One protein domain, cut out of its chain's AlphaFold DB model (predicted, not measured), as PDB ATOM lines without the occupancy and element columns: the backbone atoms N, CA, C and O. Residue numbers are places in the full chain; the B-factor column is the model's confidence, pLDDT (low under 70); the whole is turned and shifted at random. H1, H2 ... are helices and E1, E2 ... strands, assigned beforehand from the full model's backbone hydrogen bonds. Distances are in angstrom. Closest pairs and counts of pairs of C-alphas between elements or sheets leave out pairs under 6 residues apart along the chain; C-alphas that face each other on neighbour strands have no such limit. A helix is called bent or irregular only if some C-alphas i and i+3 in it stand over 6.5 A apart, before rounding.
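Overview. This is residues 258 to 292 and 310 to 394 of the 1046 residues of the protein "A_deaminase domain-containing protein" of Lachnospiraceae bacterium (UniProt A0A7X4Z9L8). Four helices, H1, H2, H5 and H6, make a loose four-membered bundle, each touching two of the others in a ring, with neighbours round the ring running opposite ways. A tiny antiparallel sheet of two strands, E1 and E2, sits at the end of the bundle where H2 and H5 begin, and residues 258 to 273, with no named element, loop past the opposite end. H4 is near H2 on one side of the bundle, with H3 near one end of H4, and H7, after E3, lies farther out beyond H4. The printed part has 120 residues with seven named helices and three named strands in the order H1 E1 H2 H3 H4 E2 H5 H6 E3 H7, and its class is mostly helix. It is compact, with a radius of gyration of the C-alphas of 13.3 A, and rounded, spanning 36 by 32 by 26 A.

Arrangement. The sheet pairs E1, residues 310 to 312, with E2, residues 353 to 355, antiparallel at 134 degrees. N 311 and O 354 are 2.9 A apart and N 354 and O 311 are 2.8 A apart, both within hydrogen-bond range. A tight link with no residue between joins E1 to H2, residues 313 to 325, and another joins E2 to H5, residues 356 to 364. H2 and H5 are close but not clearly touching, the closest C-alphas being those of Ser 316 and Val 359 at 7.9 A; they run the same way at a shallow tilt of 34.8 degrees, only just short of steep. H1, residues 274 to 286, touches H5 with the C-alphas of Arg 281 and Val 360 closest at 5.5 A, opposite ways at a shallow tilt of 4 degrees. H1 also touches H2, closest at Ala 276 and Ser 323 with C-alphas 5.6 A apart, opposite ways at a steep tilt of 39 degrees. H5 and H6, residues 371 to 380, form a helical hairpin at a shallow tilt of 30 degrees; their closest C-alphas, of Val 359 and Leu 378, are 6.6 A apart. H2 and H6 only just touch, with 3 pairs of C-alphas within 8 A, made by residues 313 to 317 of H2 alone; the closest are those of Val 317 and Phe 375, 6.5 A apart. H1 and H6 are apart. H4, residues 339 to 346, is close to but not clearly touching H2, with the C-alphas of Arg 314 and Leu 345 closest at 5.5 A. H3, residues 331 to 337, touches no helix but is near H4, with the C-alphas of Trp 335 and Arg 342 closest at 6.0 A. H7, residues 387 to 393, is near H4, with the C-alphas of Ile 344 and Val 389 closest at 7.1 A. E3, residues 384 to 386, pairs with no named strand and meets H7 only through their link. Every O i to N i+4 pair is within hydrogen-bond range in H1, H2, H3, H4, H5 and H6; in H7 it is 1 of 3, beside 2 of 4 for O i to N i+3.

Along the chain. H1 begins at C-alpha 274, (95.675, 124.860, 80.159), and both H1 and H2 measure 18.5 A from first to last C-alpha. H6 is 14.2 A long, H5 12.0 A and H4 10.3 A, while H3 and H7 are 9.9 A each. E1 begins at C-alpha 310, (106.291, 107.833, 90.475), and is 6.9 A long; E2 is 6.7 A and E3 7.1 A. H7 ends at C-alpha 393, (110.041, 127.899, 104.640); it is irregular, with C-alphas 389 and 392 7.3 A apart.

Size, cuts and confidence. The two C-alphas farthest apart, of Glu 275 and Glu 388, are 36.8 A apart. Residues 293 to 309 are not printed, and C-alphas 292 and 310 are 19.1 A apart across this cut, which falls between H1 and E1. Of the links printed whole, none is long. The mean pLDDT of the printed part is 78.2, with 16 residues under 70: 266 to 267, 286 to 292, 326 to 327 and 347 to 351.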
ATOM      1  N   PHE A 258     105.702 129.167 101.008       79.69
ATOM      2  CA  PHE A 258     106.521 128.950  99.817       79.69
ATOM      3  C   PHE A 258     106.937 130.300  99.210       79.69
ATOM      4  O   PHE A 258     106.100 131.204  99.131       79.69
ATOM      5  N   PRO A 259     108.202 130.469  98.784       77.94
ATOM      6  CA  PRO A 259     108.642 131.715  98.169       77.94
ATOM      7  C   PRO A 259     107.894 131.958  96.853       77.94
ATOM      8  O   PRO A 259     107.689 131.025  96.075       77.94
ATOM      9  N   VAL A 260     107.528 133.217  96.600       83.38
ATOM     10  CA  VAL A 260     106.974 133.666  95.313       83.38
ATOM     11  C   VAL A 260     107.976 133.348  94.208       83.38
ATOM     12  O   VAL A 260     109.154 133.699  94.324       83.38
ATOM     13  N   PHE A 261     107.520 132.691  93.146       86.81
ATOM     14  CA  PHE A 261     108.370 132.366  92.013       86.81
ATOM     15  C   PHE A 261     108.584 133.602  91.133       86.81
ATOM     16  O   PHE A 261     107.632 134.223  90.660       86.81
ATOM     17  N   GLN A 262     109.846 133.955  90.897       82.88
ATOM     18  CA  GLN A 262     110.232 135.117  90.098       82.88
ATOM     19  C   GLN A 262     110.879 134.696  88.785       82.88
ATOM     20  O   GLN A 262     111.824 133.911  88.765       82.88
ATOM     21  N   TYR A 263     110.435 135.278  87.678       84.69
ATOM     22  CA  TYR A 263     111.070 135.070  86.384       84.69
ATOM     23  C   TYR A 263     110.957 136.351  85.564       84.69
ATOM     24  O   TYR A 263     109.848 136.770  85.263       84.69
ATOM     25  N   LYS A 264     112.088 136.991  85.218       74.19
ATOM     26  CA  LYS A 264     112.117 138.357  84.647       74.19
ATOM     27  C   LYS A 264     111.251 138.558  83.404       74.19
ATOM     28  O   LYS A 264     110.848 139.683  83.133       74.19
ATOM     29  N   GLN A 265     110.998 137.494  82.644       73.06
ATOM     30  CA  GLN A 265     110.150 137.538  81.454       73.06
ATOM     31  C   GLN A 265     108.681 137.871  81.785       73.06
ATOM     32  O   GLN A 265     107.950 138.332  80.913       73.06
ATOM     33  N   TYR A 266     108.272 137.695  83.044       66.88
ATOM     34  CA  TYR A 266     106.951 138.019  83.565       66.88
ATOM     35  C   TYR A 266     107.085 139.097  84.654       66.88
ATOM     36  O   TYR A 266     107.850 138.950  85.604       66.88
ATOM     37  N   GLY A 267     106.363 140.215  84.509       64.62
ATOM     38  CA  GLY A 267     106.362 141.308  85.497       64.62
ATOM     39  C   GLY A 267     105.650 140.964  86.815       64.62
ATOM     40  O   GLY A 267     105.830 141.662  87.808       64.62
ATOM     41  N   GLU A 268     104.878 139.877  86.821       72.06
ATOM     42  CA  GLU A 268     104.157 139.303  87.960       72.06
ATOM     43  C   GLU A 268     104.389 137.780  87.995       72.06
ATOM     44  O   GLU A 268     104.905 137.208  87.031       72.06
ATOM     45  N   GLU A 269     104.043 137.108  89.099       83.31
ATOM     46  CA  GLU A 269     104.258 135.663  89.238       83.31
ATOM     47  C   GLU A 269     103.471 134.876  88.168       83.31
ATOM     48  O   GLU A 269     102.241 134.982  88.109       83.31
ATOM     49  N   PRO A 270     104.143 134.071  87.319       82.19
ATOM     50  CA  PRO A 270     103.471 133.352  86.246       82.19
ATOM     51  C   PRO A 270     102.475 132.323  86.795       82.19
ATOM     52  O   PRO A 270     102.649 131.763  87.881       82.19
ATOM     53  N   CYS A 271     101.430 132.055  86.014       85.19
ATOM     54  CA  CYS A 271     100.442 131.014  86.277       85.19
ATOM     55  C   CYS A 271     100.530 129.931  85.196       85.19
ATOM     56  O   CYS A 271     100.864 130.216  84.044       85.19
ATOM     57  N   LEU A 272     100.203 128.688  85.548       84.88
ATOM     58  CA  LEU A 272     100.179 127.594  84.576       84.88
ATOM     59  C   LEU A 272      98.969 127.733  83.629       84.88
ATOM     60  O   LEU A 272      97.852 127.918  84.116       84.88
ATOM     61  N   THR A 273      99.174 127.622  82.307       83.38
ATOM     62  CA  THR A 273      98.092 127.630  81.296       83.38
ATOM     63  C   THR A 273      97.512 126.232  81.058       83.38
ATOM     64  O   THR A 273      98.148 125.222  81.378       83.38
ATOM     65  N   GLU A 274      96.305 126.149  80.485       79.25
ATOM     66  CA  GLU A 274      95.675 124.860  80.159       79.25
ATOM     67  C   GLU A 274      96.503 124.063  79.140       79.25
ATOM     68  O   GLU A 274      96.661 122.849  79.303       79.25
ATOM     69  N   GLU A 275      97.101 124.723  78.139       80.12
ATOM     70  CA  GLU A 275      97.951 124.045  77.154       80.12
ATOM     71  C   GLU A 275      99.222 123.477  77.802       80.12
ATOM     72  O   GLU A 275      99.588 122.324  77.558       80.12
ATOM     73  N   ALA A 276      99.870 124.249  78.683       78.19
ATOM     74  CA  ALA A 276     101.059 123.809  79.410       78.19
ATOM     75  C   ALA A 276     100.752 122.630  80.353       78.19
ATOM     76  O   ALA A 276     101.529 121.678  80.430       78.19
ATOM     77  N   ALA A 277      99.592 122.633  81.022       80.12
ATOM     78  CA  ALA A 277      99.161 121.538  81.892       80.12
ATOM     79  C   ALA A 277      98.968 120.207  81.136       80.12
ATOM     80  O   ALA A 277      99.301 119.143  81.667       80.12
ATOM     81  N   VAL A 278      98.471 120.251  79.891       80.56
ATOM     82  CA  VAL A 278      98.338 119.067  79.019       80.56
ATOM     83  C   VAL A 278      99.710 118.513  78.626       80.56
ATOM     84  O   VAL A 278      99.930 117.306  78.733       80.56
ATOM     85  N   ILE A 279     100.653 119.386  78.260       78.50
ATOM     86  CA  ILE A 279     102.030 119.000  77.905       78.50
ATOM     87  C   ILE A 279     102.737 118.336  79.094       78.50
ATOM     88  O   ILE A 279     103.360 117.283  78.941       78.50
ATOM     89  N   ILE A 280     102.616 118.919  80.290       79.06
ATOM     90  CA  ILE A 280     103.228 118.367  81.507       79.06
ATOM     91  C   ILE A 280     102.601 117.018  81.858       79.06
ATOM     92  O   ILE A 280     103.330 116.081  82.176       79.06
ATOM     93  N   ARG A 281     101.269 116.878  81.760       80.62
ATOM     94  CA  ARG A 281     100.580 115.598  81.991       80.62
ATOM     95  C   ARG A 281     101.153 114.495  81.111       80.62
ATOM     96  O   ARG A 281     101.472 113.418  81.618       80.62
ATOM     97  N   ASP A 282     101.255 114.758  79.814       77.19
ATOM     98  CA  ASP A 282     101.682 113.751  78.850       77.19
ATOM     99  C   ASP A 282     103.149 113.360  79.090       77.19
ATOM    100  O   ASP A 282     103.461 112.171  79.074       77.19
ATOM    101  N   ARG A 283     104.017 114.322  79.451       75.31
ATOM    102  CA  ARG A 283     105.418 114.066  79.847       75.31
ATOM    103  C   ARG A 283     105.563 113.293  81.162       75.31
ATOM    104  O   ARG A 283     106.389 112.385  81.252       75.31
ATOM    105  N   VAL A 284     104.774 113.626  82.188       75.50
ATOM    106  CA  VAL A 284     104.807 112.932  83.490       75.50
ATOM    107  C   VAL A 284     104.370 111.469  83.328       75.50
ATOM    108  O   VAL A 284     105.011 110.567  83.879       75.50
ATOM    109  N   LEU A 285     103.330 111.207  82.526       72.69
ATOM    110  CA  LEU A 285     102.803 109.858  82.278       72.69
ATOM    111  C   LEU A 285     103.655 109.028  81.304       72.69
ATOM    112  O   LEU A 285     103.778 107.823  81.516       72.69
ATOM    113  N   SER A 286     104.273 109.636  80.283       68.88
ATOM    114  CA  SER A 286     105.084 108.918  79.283       68.88
ATOM    115  C   SER A 286     106.439 108.434  79.810       68.88
ATOM    116  O   SER A 286     107.061 107.574  79.187       68.88
ATOM    117  N   GLY A 287     106.927 108.983  80.930       58.25
ATOM    118  CA  GLY A 287     108.239 108.638  81.497       58.25
ATOM    119  C   GLY A 287     109.431 109.067  80.632       58.25
ATOM    120  O   GLY A 287     110.568 108.732  80.950       58.25
ATOM    121  N   SER A 288     109.202 109.823  79.554       52.19
ATOM    122  CA  SER A 288     110.252 110.359  78.686       52.19
ATOM    123  C   SER A 288     110.810 111.660  79.272       52.19
ATOM    124  O   SER A 288     110.589 112.744  78.730       52.19
ATOM    125  N   MET A 289     111.487 111.562  80.412       49.84
ATOM    126  CA  MET A 289     112.149 112.694  81.060       49.84
ATOM    127  C   MET A 289     113.632 112.705  80.663       49.84
ATOM    128  O   MET A 289     114.450 112.001  81.245       49.84
ATOM    129  N   GLN A 290     113.999 113.447  79.611       43.97
ATOM    130  CA  GLN A 290     115.411 113.664  79.266       43.97
ATOM    131  C   GLN A 290     116.027 114.692  80.229       43.97
ATOM    132  O   GLN A 290     115.611 115.847  80.256       43.97
ATOM    133  N   HIS A 291     117.017 114.254  81.015       42.34
ATOM    134  CA  HIS A 291     117.805 115.070  81.942       42.34
ATOM    135  C   HIS A 291     118.574 116.206  81.246       42.34
ATOM    136  O   HIS A 291     119.388 115.956  80.355       42.34
ATOM    137  N   TYR A 292     118.430 117.429  81.763       39.81
ATOM    138  CA  TYR A 292     119.383 118.525  81.579       39.81
ATOM    139  C   TYR A 292     119.633 119.228  82.926       39.81
ATOM    140  O   TYR A 292     118.979 120.208  83.248       39.81
ATOM    141  N   TYR A 310     105.834 106.664  89.721       72.44
ATOM    142  CA  TYR A 310     106.291 107.833  90.475       72.44
ATOM    143  C   TYR A 310     107.153 108.784  89.626       72.44
ATOM    144  O   TYR A 310     107.848 108.331  88.717       72.44
ATOM    145  N   ALA A 311     107.082 110.088  89.901       74.69
ATOM    146  CA  ALA A 311     107.960 111.138  89.366       74.69
ATOM    147  C   ALA A 311     108.609 111.894  90.532       74.69
ATOM    148  O   ALA A 311     107.996 111.985  91.598       74.69
ATOM    149  N   THR A 312     109.815 112.442  90.369       78.06
ATOM    150  CA  THR A 312     110.405 113.236  91.459       78.06
ATOM    151  C   THR A 312     109.727 114.604  91.567       78.06
ATOM    152  O   THR A 312     109.269 115.181  90.568       78.06
ATOM    153  N   PHE A 313     109.638 115.149  92.784       82.06
ATOM    154  CA  PHE A 313     109.157 116.522  92.978       82.06
ATOM    155  C   PHE A 313     110.024 117.521  92.200       82.06
ATOM    156  O   PHE A 313     109.485 118.408  91.534       82.06
ATOM    157  N   ARG A 314     111.347 117.320  92.192       83.19
ATOM    158  CA  ARG A 314     112.310 118.121  91.439       83.19
ATOM    159  C   ARG A 314     111.985 118.152  89.955       83.19
ATOM    160  O   ARG A 314     111.805 119.233  89.403       83.19
ATOM    161  N   GLU A 315     111.844 116.990  89.327       80.44
ATOM    162  CA  GLU A 315     111.452 116.901  87.917       80.44
ATOM    163  C   GLU A 315     110.119 117.600  87.664       80.44
ATOM    164  O   GLU A 315     110.008 118.402  86.741       80.44
ATOM    165  N   SER A 316     109.119 117.351  88.512       82.88
ATOM    166  CA  SER A 316     107.785 117.940  88.367       82.88
ATOM    167  C   SER A 316     107.832 119.473  88.374       82.88
ATOM    168  O   SER A 316     107.187 120.110  87.542       82.88
ATOM    169  N   VAL A 317     108.628 120.070  89.266       85.62
ATOM    170  CA  VAL A 317     108.826 121.526  89.340       85.62
ATOM    171  C   VAL A 317     109.598 122.049  88.128       85.62
ATOM    172  O   VAL A 317     109.170 123.033  87.526       85.62
ATOM    173  N   LEU A 318     110.692 121.390  87.728       84.81
ATOM    174  CA  LEU A 318     111.482 121.792  86.556       84.81
ATOM    175  C   LEU A 318     110.632 121.793  85.279       84.81
ATOM    176  O   LEU A 318     110.672 122.765  84.528       84.81
ATOM    177  N   TYR A 319     109.797 120.772  85.069       81.25
ATOM    178  CA  TYR A 319     108.912 120.711  83.902       81.25
ATOM    179  C   TYR A 319     107.835 121.783  83.899       81.25
ATOM    180  O   TYR A 319     107.502 122.303  82.834       81.25
ATOM    181  N   VAL A 320     107.285 122.115  85.067       84.88
ATOM    182  CA  VAL A 320     106.349 123.233  85.193       84.88
ATOM    183  C   VAL A 320     107.045 124.546  84.811       84.88
ATOM    184  O   VAL A 320     106.485 125.309  84.029       84.88
ATOM    185  N   ILE A 321     108.285 124.774  85.269       85.62
ATOM    186  CA  ILE A 321     109.074 125.967  84.911       85.62
ATOM    187  C   ILE A 321     109.356 126.016  83.400       85.62
ATOM    188  O   ILE A 321     109.080 127.032  82.763       85.62
ATOM    189  N   GLU A 322     109.849 124.926  82.802       82.88
ATOM    190  CA  GLU A 322     110.133 124.845  81.359       82.88
ATOM    191  C   GLU A 322     108.888 125.088  80.501       82.88
ATOM    192  O   GLU A 322     108.937 125.804  79.501       82.88
ATOM    193  N   SER A 323     107.759 124.499  80.900       78.81
ATOM    194  CA  SER A 323     106.504 124.596  80.151       78.81
ATOM    195  C   SER A 323     105.898 126.001  80.223       78.81
ATOM    196  O   SER A 323     105.233 126.418  79.280       78.81
ATOM    197  N   CYS A 324     106.166 126.755  81.296       77.38
ATOM    198  CA  CYS A 324     105.819 128.175  81.404       77.38
ATOM    199  C   CYS A 324     106.802 129.102  80.662       77.38
ATOM    200  O   CYS A 324     106.424 130.212  80.292       77.38
ATOM    201  N   ALA A 325     108.054 128.689  80.441       72.56
ATOM    202  CA  ALA A 325     109.055 129.494  79.736       72.56
ATOM    203  C   ALA A 325     108.946 129.403  78.198       72.56
ATOM    204  O   ALA A 325     109.391 130.314  77.502       72.56
ATOM    205  N   GLY A 326     108.364 128.325  77.651       60.50
ATOM    206  CA  GLY A 326     108.123 128.130  76.206       60.50
ATOM    207  C   GLY A 326     109.380 127.902  75.341       60.50
ATOM    208  O   GLY A 326     109.271 127.458  74.200       60.50
ATOM    209  N   VAL A 327     110.568 128.163  75.897       67.12
ATOM    210  CA  VAL A 327     111.934 128.001  75.359       67.12
ATOM    211  C   VAL A 327     112.800 127.507  76.535       67.12
ATOM    212  O   VAL A 327     112.448 127.843  77.668       67.12
ATOM    213  N   PRO A 328     113.887 126.720  76.360       70.00
ATOM    214  CA  PRO A 328     114.753 126.352  77.486       70.00
ATOM    215  C   PRO A 328     115.166 127.605  78.285       70.00
ATOM    216  O   PRO A 328     115.825 128.480  77.715       70.00
ATOM    217  N   PRO A 329     114.741 127.729  79.560       74.44
ATOM    218  CA  PRO A 329     114.974 128.931  80.350       74.44
ATOM    219  C   PRO A 329     116.463 129.072  80.689       74.44
ATOM    220  O   PRO A 329     117.174 128.073  80.819       74.44
ATOM    221  N   ASP A 330     116.942 130.307  80.883       83.62
ATOM    222  CA  ASP A 330     118.261 130.527  81.487       83.62
ATOM    223  C   ASP A 330     118.208 130.100  82.960       83.62
ATOM    224  O   ASP A 330     117.829 130.858  83.856       83.62
ATOM    225  N   TRP A 331     118.577 128.845  83.213       84.12
ATOM    226  CA  TRP A 331     118.573 128.261  84.549       84.12
ATOM    227  C   TRP A 331     119.466 129.012  85.534       84.12
ATOM    228  O   TRP A 331     119.141 129.074  86.721       84.12
ATOM    229  N   GLN A 332     120.569 129.606  85.074       82.06
ATOM    230  CA  GLN A 332     121.450 130.370  85.953       82.06
ATOM    231  C   GLN A 332     120.724 131.621  86.461       82.06
ATOM    232  O   GLN A 332     120.796 131.947  87.648       82.06
ATOM    233  N   GLU A 333     119.970 132.287  85.589       84.19
ATOM    234  CA  GLU A 333     119.136 133.429  85.949       84.19
ATOM    235  C   GLU A 333     117.954 133.038  86.849       84.19
ATOM    236  O   GLU A 333     117.767 133.652  87.906       84.19
ATOM    237  N   VAL A 334     117.195 131.994  86.485       84.62
ATOM    238  CA  VAL A 334     116.052 131.494  87.280       84.62
ATOM    239  C   VAL A 334     116.489 131.189  88.711       84.62
ATOM    240  O   VAL A 334     115.816 131.562  89.674       84.62
ATOM    241  N   TRP A 335     117.644 130.552  88.879       88.19
ATOM    242  CA  TRP A 335     118.159 130.175  90.191       88.19
ATOM    243  C   TRP A 335     118.769 131.309  90.998       88.19
ATOM    244  O   TRP A 335     118.708 131.259  92.229       88.19
ATOM    245  N   ASN A 336     119.309 132.334  90.342       84.50
ATOM    246  CA  ASN A 336     119.730 133.549  91.031       84.50
ATOM    247  C   ASN A 336     118.525 134.279  91.647       84.50
ATOM    248  O   ASN A 336     118.619 134.761  92.774       84.50
ATOM    249  N   LEU A 337     117.385 134.303  90.946       84.25
ATOM    250  CA  LEU A 337     116.144 134.924  91.425       84.25
ATOM    251  C   LEU A 337     115.392 134.051  92.446       84.25
ATOM    252  O   LEU A 337     114.782 134.574  93.371       84.25
ATOM    253  N   ASN A 338     115.489 132.720  92.343       85.56
ATOM    254  CA  ASN A 338     114.753 131.767  93.187       85.56
ATOM    255  C   ASN A 338     115.682 130.898  94.050       85.56
ATOM    256  O   ASN A 338     115.567 129.671  94.089       85.56
ATOM    257  N   SER A 339     116.613 131.529  94.769       81.88
ATOM    258  CA  SER A 339     117.649 130.811  95.531       81.88
ATOM    259  C   SER A 339     117.108 129.878  96.629       81.88
ATOM    260  O   SER A 339     117.739 128.867  96.945       81.88
ATOM    261  N   ILE A 340     115.942 130.188  97.213       77.19
ATOM    262  CA  ILE A 340     115.279 129.348  98.225       77.19
ATOM    263  C   ILE A 340     114.669 128.106  97.568       77.19
ATOM    264  O   ILE A 340     114.918 126.999  98.039       77.19
ATOM    265  N   LEU A 341     113.946 128.275  96.453       81.88
ATOM    266  CA  LEU A 341     113.382 127.164  95.684       81.88
ATOM    267  C   LEU A 341     114.486 126.223  95.196       81.88
ATOM    268  O   LEU A 341     114.385 125.017  95.397       81.88
ATOM    269  N   ARG A 342     115.584 126.772  94.660       82.88
ATOM    270  CA  ARG A 342     116.758 125.978  94.278       82.88
ATOM    271  C   ARG A 342     117.295 125.154  95.444       82.88
ATOM    272  O   ARG A 342     117.514 123.967  95.282       82.88
ATOM    273  N   LYS A 343     117.457 125.745  96.634       76.00
ATOM    274  CA  LYS A 343     117.932 125.004  97.817       76.00
ATOM    275  C   LYS A 343     116.987 123.877  98.236       76.00
ATOM    276  O   LYS A 343     117.472 122.865  98.720       76.00
ATOM    277  N   ILE A 344     115.674 124.038  98.064       76.56
ATOM    278  CA  ILE A 344     114.689 122.981  98.343       76.56
ATOM    279  C   ILE A 344     114.820 121.854  97.315       76.56
ATOM    280  O   ILE A 344     114.856 120.690  97.696       76.56
ATOM    281  N   LEU A 345     114.947 122.199  96.033       78.62
ATOM    282  CA  LEU A 345     115.108 121.232  94.944       78.62
ATOM    283  C   LEU A 345     116.451 120.490  95.004       78.62
ATOM    284  O   LEU A 345     116.491 119.306  94.701       78.62
ATOM    285  N   ASP A 346     117.522 121.174  95.411       73.56
ATOM    286  CA  ASP A 346     118.868 120.608  95.577       73.56
ATOM    287  C   ASP A 346     119.012 119.829  96.903       73.56
ATOM    288  O   ASP A 346     119.967 119.075  97.092       73.56
ATOM    289  N   SER A 347     118.086 120.016  97.849       66.88
ATOM    290  CA  SER A 347     118.023 119.213  99.073       66.88
ATOM    291  C   SER A 347     117.330 117.874  98.818       66.88
ATOM    292  O   SER A 347     116.501 117.754  97.922       66.88
ATOM    293  N   SER A 348     117.566 116.877  99.674       58.69
ATOM    294  CA  SER A 348     116.895 115.568  99.596       58.69
ATOM    295  C   SER A 348     115.361 115.624  99.691       58.69
ATOM    296  O   SER A 348     114.703 114.657  99.315       58.69
ATOM    297  N   ALA A 349     114.769 116.735 100.152       60.81
ATOM    298  CA  ALA A 349     113.318 116.939 100.103       60.81
ATOM    299  C   ALA A 349     112.798 117.133  98.664       60.81
ATOM    300  O   ALA A 349     111.634 116.842  98.385       60.81
ATOM    301  N   GLY A 350     113.663 117.600  97.757       58.88
ATOM    302  CA  GLY A 350     113.391 117.813  96.340       58.88
ATOM    303  C   GLY A 350     113.236 116.523  95.528       58.88
ATOM    304  O   GLY A 350     112.447 116.474  94.591       58.88
ATOM    305  N   ASP A 351     113.926 115.456  95.924       65.50
ATOM    306  CA  ASP A 351     113.983 114.177  95.198       65.50
ATOM    307  C   ASP A 351     112.976 113.132  95.720       65.50
ATOM    308  O   ASP A 351     113.135 111.926  95.528       65.50
ATOM    309  N   CYS A 352     111.909 113.568  96.396       71.38
ATOM    310  CA  CYS A 352     110.864 112.654  96.849       71.38
ATOM    311  C   CYS A 352     110.052 112.089  95.668       71.38
ATOM    312  O   CYS A 352     109.726 112.797  94.714       71.38
ATOM    313  N   LEU A 353     109.715 110.797  95.746       78.06
ATOM    314  CA  LEU A 353     108.892 110.106  94.752       78.06
ATOM    315  C   LEU A 353     107.414 110.450  94.962       78.06
ATOM    316  O   LEU A 353     106.819 110.072  95.970       78.06
ATOM    317  N   LEU A 354     106.821 111.140  93.992       79.31
ATOM    318  CA  LEU A 354     105.412 111.525  93.976       79.31
ATOM    319  C   LEU A 354     104.615 110.616  93.048       79.31
ATOM    320  O   LEU A 354     105.051 110.329  91.935       79.31
ATOM    321  N   ASP A 355     103.429 110.185  93.471       83.38
ATOM    322  CA  ASP A 355     102.535 109.395  92.622       83.38
ATOM    323  C   ASP A 355     102.135 110.207  91.379       83.38
ATOM    324  O   ASP A 355     101.524 111.278  91.480       83.38
ATOM    325  N   LYS A 356     102.457 109.691  90.188       81.12
ATOM    326  CA  LYS A 356     102.225 110.397  88.918       81.12
ATOM    327  C   LYS A 356     100.756 110.744  88.695       81.12
ATOM    328  O   LYS A 356     100.456 111.803  88.145       81.12
ATOM    329  N   SER A 357      99.831 109.880  89.119       81.06
ATOM    330  CA  SER A 357      98.394 110.115  88.963       81.06
ATOM    331  C   SER A 357      97.905 111.252  89.863       81.06
ATOM    332  O   SER A 357      97.048 112.040  89.448       81.06
ATOM    333  N   GLN A 358      98.479 111.385  91.064       83.31
ATOM    334  CA  GLN A 358      98.206 112.497  91.973       83.31
ATOM    335  C   GLN A 358      98.852 113.798  91.494       83.31
ATOM    336  O   GLN A 358      98.174 114.822  91.493       83.31
ATOM    337  N   VAL A 359     100.101 113.759  91.014       83.88
ATOM    338  CA  VAL A 359     100.790 114.920  90.420       83.88
ATOM    339  C   VAL A 359      99.982 115.479  89.253       83.88
ATOM    340  O   VAL A 359      99.628 116.655  89.253       83.88
ATOM    341  N   VAL A 360      99.591 114.620  88.304       84.19
ATOM    342  CA  VAL A 360      98.744 115.004  87.164       84.19
ATOM    343  C   VAL A 360      97.419 115.607  87.627       84.19
ATOM    344  O   VAL A 360      96.973 116.615  87.080       84.19
ATOM    345  N   ARG A 361      96.781 115.011  88.639       85.50
ATOM    346  CA  ARG A 361      95.517 115.511  89.190       85.50
ATOM    347  C   ARG A 361      95.685 116.884  89.839       85.50
ATOM    348  O   ARG A 361      94.842 117.749  89.621       85.50
ATOM    349  N   VAL A 362      96.753 117.092  90.610       86.81
ATOM    350  CA  VAL A 362      97.060 118.383  91.240       86.81
ATOM    351  C   VAL A 362      97.329 119.436  90.173       86.81
ATOM    352  O   VAL A 362      96.716 120.494  90.239       86.81
ATOM    353  N   ILE A 363      98.140 119.143  89.158       85.12
ATOM    354  CA  ILE A 363      98.436 120.079  88.062       85.12
ATOM    355  C   ILE A 363      97.161 120.447  87.291       85.12
ATOM    356  O   ILE A 363      96.872 121.626  87.107       85.12
ATOM    357  N   LYS A 364      96.342 119.455  86.914       83.81
ATOM    358  CA  LYS A 364      95.096 119.675  86.162       83.81
ATOM    359  C   LYS A 364      94.059 120.491  86.939       83.81
ATOM    360  O   LYS A 364      93.348 121.294  86.349       83.81
ATOM    361  N   ASN A 365      93.947 120.278  88.248       84.62
ATOM    362  CA  ASN A 365      92.943 120.952  89.076       84.62
ATOM    363  C   ASN A 365      93.388 122.344  89.556       84.62
ATOM    364  O   ASN A 365      92.639 123.003  90.272       84.62
ATOM    365  N   ASN A 366      94.609 122.766  89.224       84.94
ATOM    366  CA  ASN A 366      95.219 124.006  89.699       84.94
ATOM    367  C   ASN A 366      95.859 124.783  88.539       84.94
ATOM    368  O   ASN A 366      96.971 125.291  88.650       84.94
ATOM    369  N   VAL A 367      95.151 124.850  87.414       79.06
ATOM    370  CA  VAL A 367      95.481 125.750  86.303       79.06
ATOM    371  C   VAL A 367      95.049 127.172  86.695       79.06
ATOM    372  O   VAL A 367      94.081 127.332  87.439       79.06
ATOM    373  N   SER A 368      95.788 128.197  86.260       81.88
ATOM    374  CA  SER A 368      95.523 129.615  86.584       81.88
ATOM    375  C   SER A 368      95.762 130.051  88.043       81.88
ATOM    376  O   SER A 368      95.280 131.110  88.440       81.88
ATOM    377  N   ILE A 369      96.527 129.289  88.835       84.38
ATOM    378  CA  ILE A 369      97.081 129.771  90.117       84.38
ATOM    379  C   ILE A 369      98.564 130.146  89.964       84.38
ATOM    380  O   ILE A 369      99.232 129.577  89.092       84.38
ATOM    381  N   PRO A 370      99.101 131.042  90.818       88.06
ATOM    382  CA  PRO A 370     100.522 131.378  90.808       88.06
ATOM    383  C   PRO A 370     101.405 130.140  90.999       88.06
ATOM    384  O   PRO A 370     101.063 129.240  91.779       88.06
ATOM    385  N   LEU A 371     102.547 130.083  90.306       87.06
ATOM    386  CA  LEU A 371     103.424 128.907  90.332       87.06
ATOM    387  C   LEU A 371     103.888 128.522  91.744       87.06
ATOM    388  O   LEU A 371     103.929 127.330  92.040       87.06
ATOM    389  N   SER A 372     104.148 129.472  92.648       85.69
ATOM    390  CA  SER A 372     104.460 129.182  94.059       85.69
ATOM    391  C   SER A 372     103.378 128.356  94.755       85.69
ATOM    392  O   SER A 372     103.702 127.409  95.475       85.69
ATOM    393  N   GLN A 373     102.096 128.645  94.511       85.38
ATOM    394  CA  GLN A 373     100.985 127.882  95.083       85.38
ATOM    395  C   GLN A 373     100.883 126.481  94.478       85.38
ATOM    396  O   GLN A 373     100.563 125.522  95.188       85.38
ATOM    397  N   LEU A 374     101.168 126.338  93.182       87.38
ATOM    398  CA  LEU A 374     101.217 125.033  92.526       87.38
ATOM    399  C   LEU A 374     102.393 124.194  93.047       87.38
ATOM    400  O   LEU A 374     102.195 123.034  93.409       87.38
ATOM    401  N   PHE A 375     103.590 124.779  93.152       88.00
ATOM    402  CA  PHE A 375     104.768 124.125  93.728       88.00
ATOM    403  C   PHE A 375     104.525 123.711  95.170       88.00
ATOM    404  O   PHE A 375     104.872 122.595  95.541       88.00
ATOM    405  N   PHE A 376     103.858 124.552  95.959       85.50
ATOM    406  CA  PHE A 376     103.496 124.205  97.323       85.50
ATOM    407  C   PHE A 376     102.553 122.998  97.383       85.50
ATOM    408  O   PHE A 376     102.811 122.050  98.120       85.50
ATOM    409  N   LYS A 377     101.499 122.965  96.557       86.56
ATOM    410  CA  LYS A 377     100.576 121.814  96.493       86.56
ATOM    411  C   LYS A 377     101.261 120.532  96.022       86.56
ATOM    412  O   LYS A 377     100.947 119.462  96.535       86.56
ATOM    413  N   LEU A 378     102.193 120.634  95.075       85.62
ATOM    414  CA  LEU A 378     103.021 119.509  94.641       85.62
ATOM    415  C   LEU A 378     103.964 119.040  95.754       85.62
ATOM    416  O   LEU A 378     104.131 117.840  95.939       85.62
ATOM    417  N   PHE A 379     104.522 119.968  96.530       83.06
ATOM    418  CA  PHE A 379     105.401 119.655  97.652       83.06
ATOM    419  C   PHE A 379     104.655 118.892  98.752       83.06
ATOM    420  O   PHE A 379     105.167 117.905  99.271       83.06
ATOM    421  N   LEU A 380     103.404 119.267  99.052       83.00
ATOM    422  CA  LEU A 380     102.562 118.568 100.035       83.00
ATOM    423  C   LEU A 380     102.304 117.087  99.687       83.00
ATOM    424  O   LEU A 380     102.066 116.292 100.599       83.00
ATOM    425  N   LEU A 381     102.391 116.689  98.410       83.38
ATOM    426  CA  LEU A 381     102.257 115.284  97.994       83.38
ATOM    427  C   LEU A 381     103.404 114.395  98.500       83.38
ATOM    428  O   LEU A 381     103.223 113.183  98.596       83.38
ATOM    429  N   ALA A 382     104.552 114.975  98.870       76.38
ATOM    430  CA  ALA A 382     105.680 114.241  99.444       76.38
ATOM    431  C   ALA A 382     105.329 113.573 100.787       76.38
ATOM    432  O   ALA A 382     105.991 112.630 101.221       76.38
ATOM    433  N   GLY A 383     104.289 114.065 101.470       80.25
ATOM    434  CA  GLY A 383     103.784 113.535 102.734       80.25
ATOM    435  C   GLY A 383     104.651 113.881 103.946       80.25
ATOM    436  O   GLY A 383     104.130 114.409 104.930       80.25
ATOM    437  N   LYS A 384     105.964 113.624 103.892       82.25
ATOM    438  CA  LYS A 384     106.930 113.917 104.961       82.25
ATOM    439  C   LYS A 384     108.179 114.601 104.416       82.25
ATOM    440  O   LYS A 384     108.615 114.301 103.310       82.25
ATOM    441  N   ALA A 385     108.786 115.459 105.228       80.25
ATOM    442  CA  ALA A 385     110.080 116.063 104.929       80.25
ATOM    443  C   ALA A 385     110.913 116.255 106.205       80.25
ATOM    444  O   ALA A 385     110.367 116.301 107.310       80.25
ATOM    445  N   ASP A 386     112.236 116.352 106.048       82.50
ATOM    446  CA  ASP A 386     113.157 116.662 107.146       82.50
ATOM    447  C   ASP A 386     112.980 118.125 107.579       82.50
ATOM    448  O   ASP A 386     113.084 119.054 106.772       82.50
ATOM    449  N   LEU A 387     112.723 118.331 108.868       85.19
ATOM    450  CA  LEU A 387     112.512 119.640 109.468       85.19
ATOM    451  C   LEU A 387     113.709 120.583 109.258       85.19
ATOM    452  O   LEU A 387     113.517 121.782 109.089       85.19
ATOM    453  N   GLU A 388     114.944 120.080 109.218       82.88
ATOM    454  CA  GLU A 388     116.139 120.908 109.001       82.88
ATOM    455  C   GLU A 388     116.133 121.582 107.621       82.88
ATOM    456  O   GLU A 388     116.482 122.758 107.490       82.88
ATOM    457  N   VAL A 389     115.645 120.864 106.608       77.31
ATOM    458  CA  VAL A 389     115.494 121.367 105.237       77.31
ATOM    459  C   VAL A 389     114.379 122.412 105.155       77.31
ATOM    460  O   VAL A 389     114.506 123.415 104.450       77.31
ATOM    461  N   LEU A 390     113.305 122.211 105.918       80.75
ATOM    462  CA  LEU A 390     112.129 123.079 105.923       80.75
ATOM    463  C   LEU A 390     112.340 124.416 106.637       80.75
ATOM    464  O   LEU A 390     111.514 125.307 106.469       80.75
ATOM    465  N   ARG A 391     113.423 124.595 107.406       84.19
ATOM    466  CA  ARG A 391     113.654 125.790 108.240       84.19
ATOM    467  C   ARG A 391     113.389 127.109 107.512       84.19
ATOM    468  O   ARG A 391     112.741 127.991 108.051       84.19
ATOM    469  N   LYS A 392     113.860 127.233 106.268       80.62
ATOM    470  CA  LYS A 392     113.739 128.468 105.470       80.62
ATOM    471  C   LYS A 392     112.335 128.746 104.940       80.62
ATOM    472  O   LYS A 392     112.115 129.820 104.392       80.62
ATOM    473  N   LEU A 393     111.435 127.772 105.042       81.19
ATOM    474  CA  LEU A 393     110.041 127.899 104.640       81.19
ATOM    475  C   LEU A 393     109.148 128.354 105.792       81.19
ATOM    476  O   LEU A 393     108.022 128.741 105.528       81.19
ATOM    477  N   PHE A 394     109.596 128.315 107.048       84.44
ATOM    478  CA  PHE A 394     108.766 128.771 108.162       84.44
ATOM    479  C   PHE A 394     108.610 130.290 108.147       84.44
ATOM    480  O   PHE A 394     109.591 131.024 108.031       84.44
TER     481      PHE A 394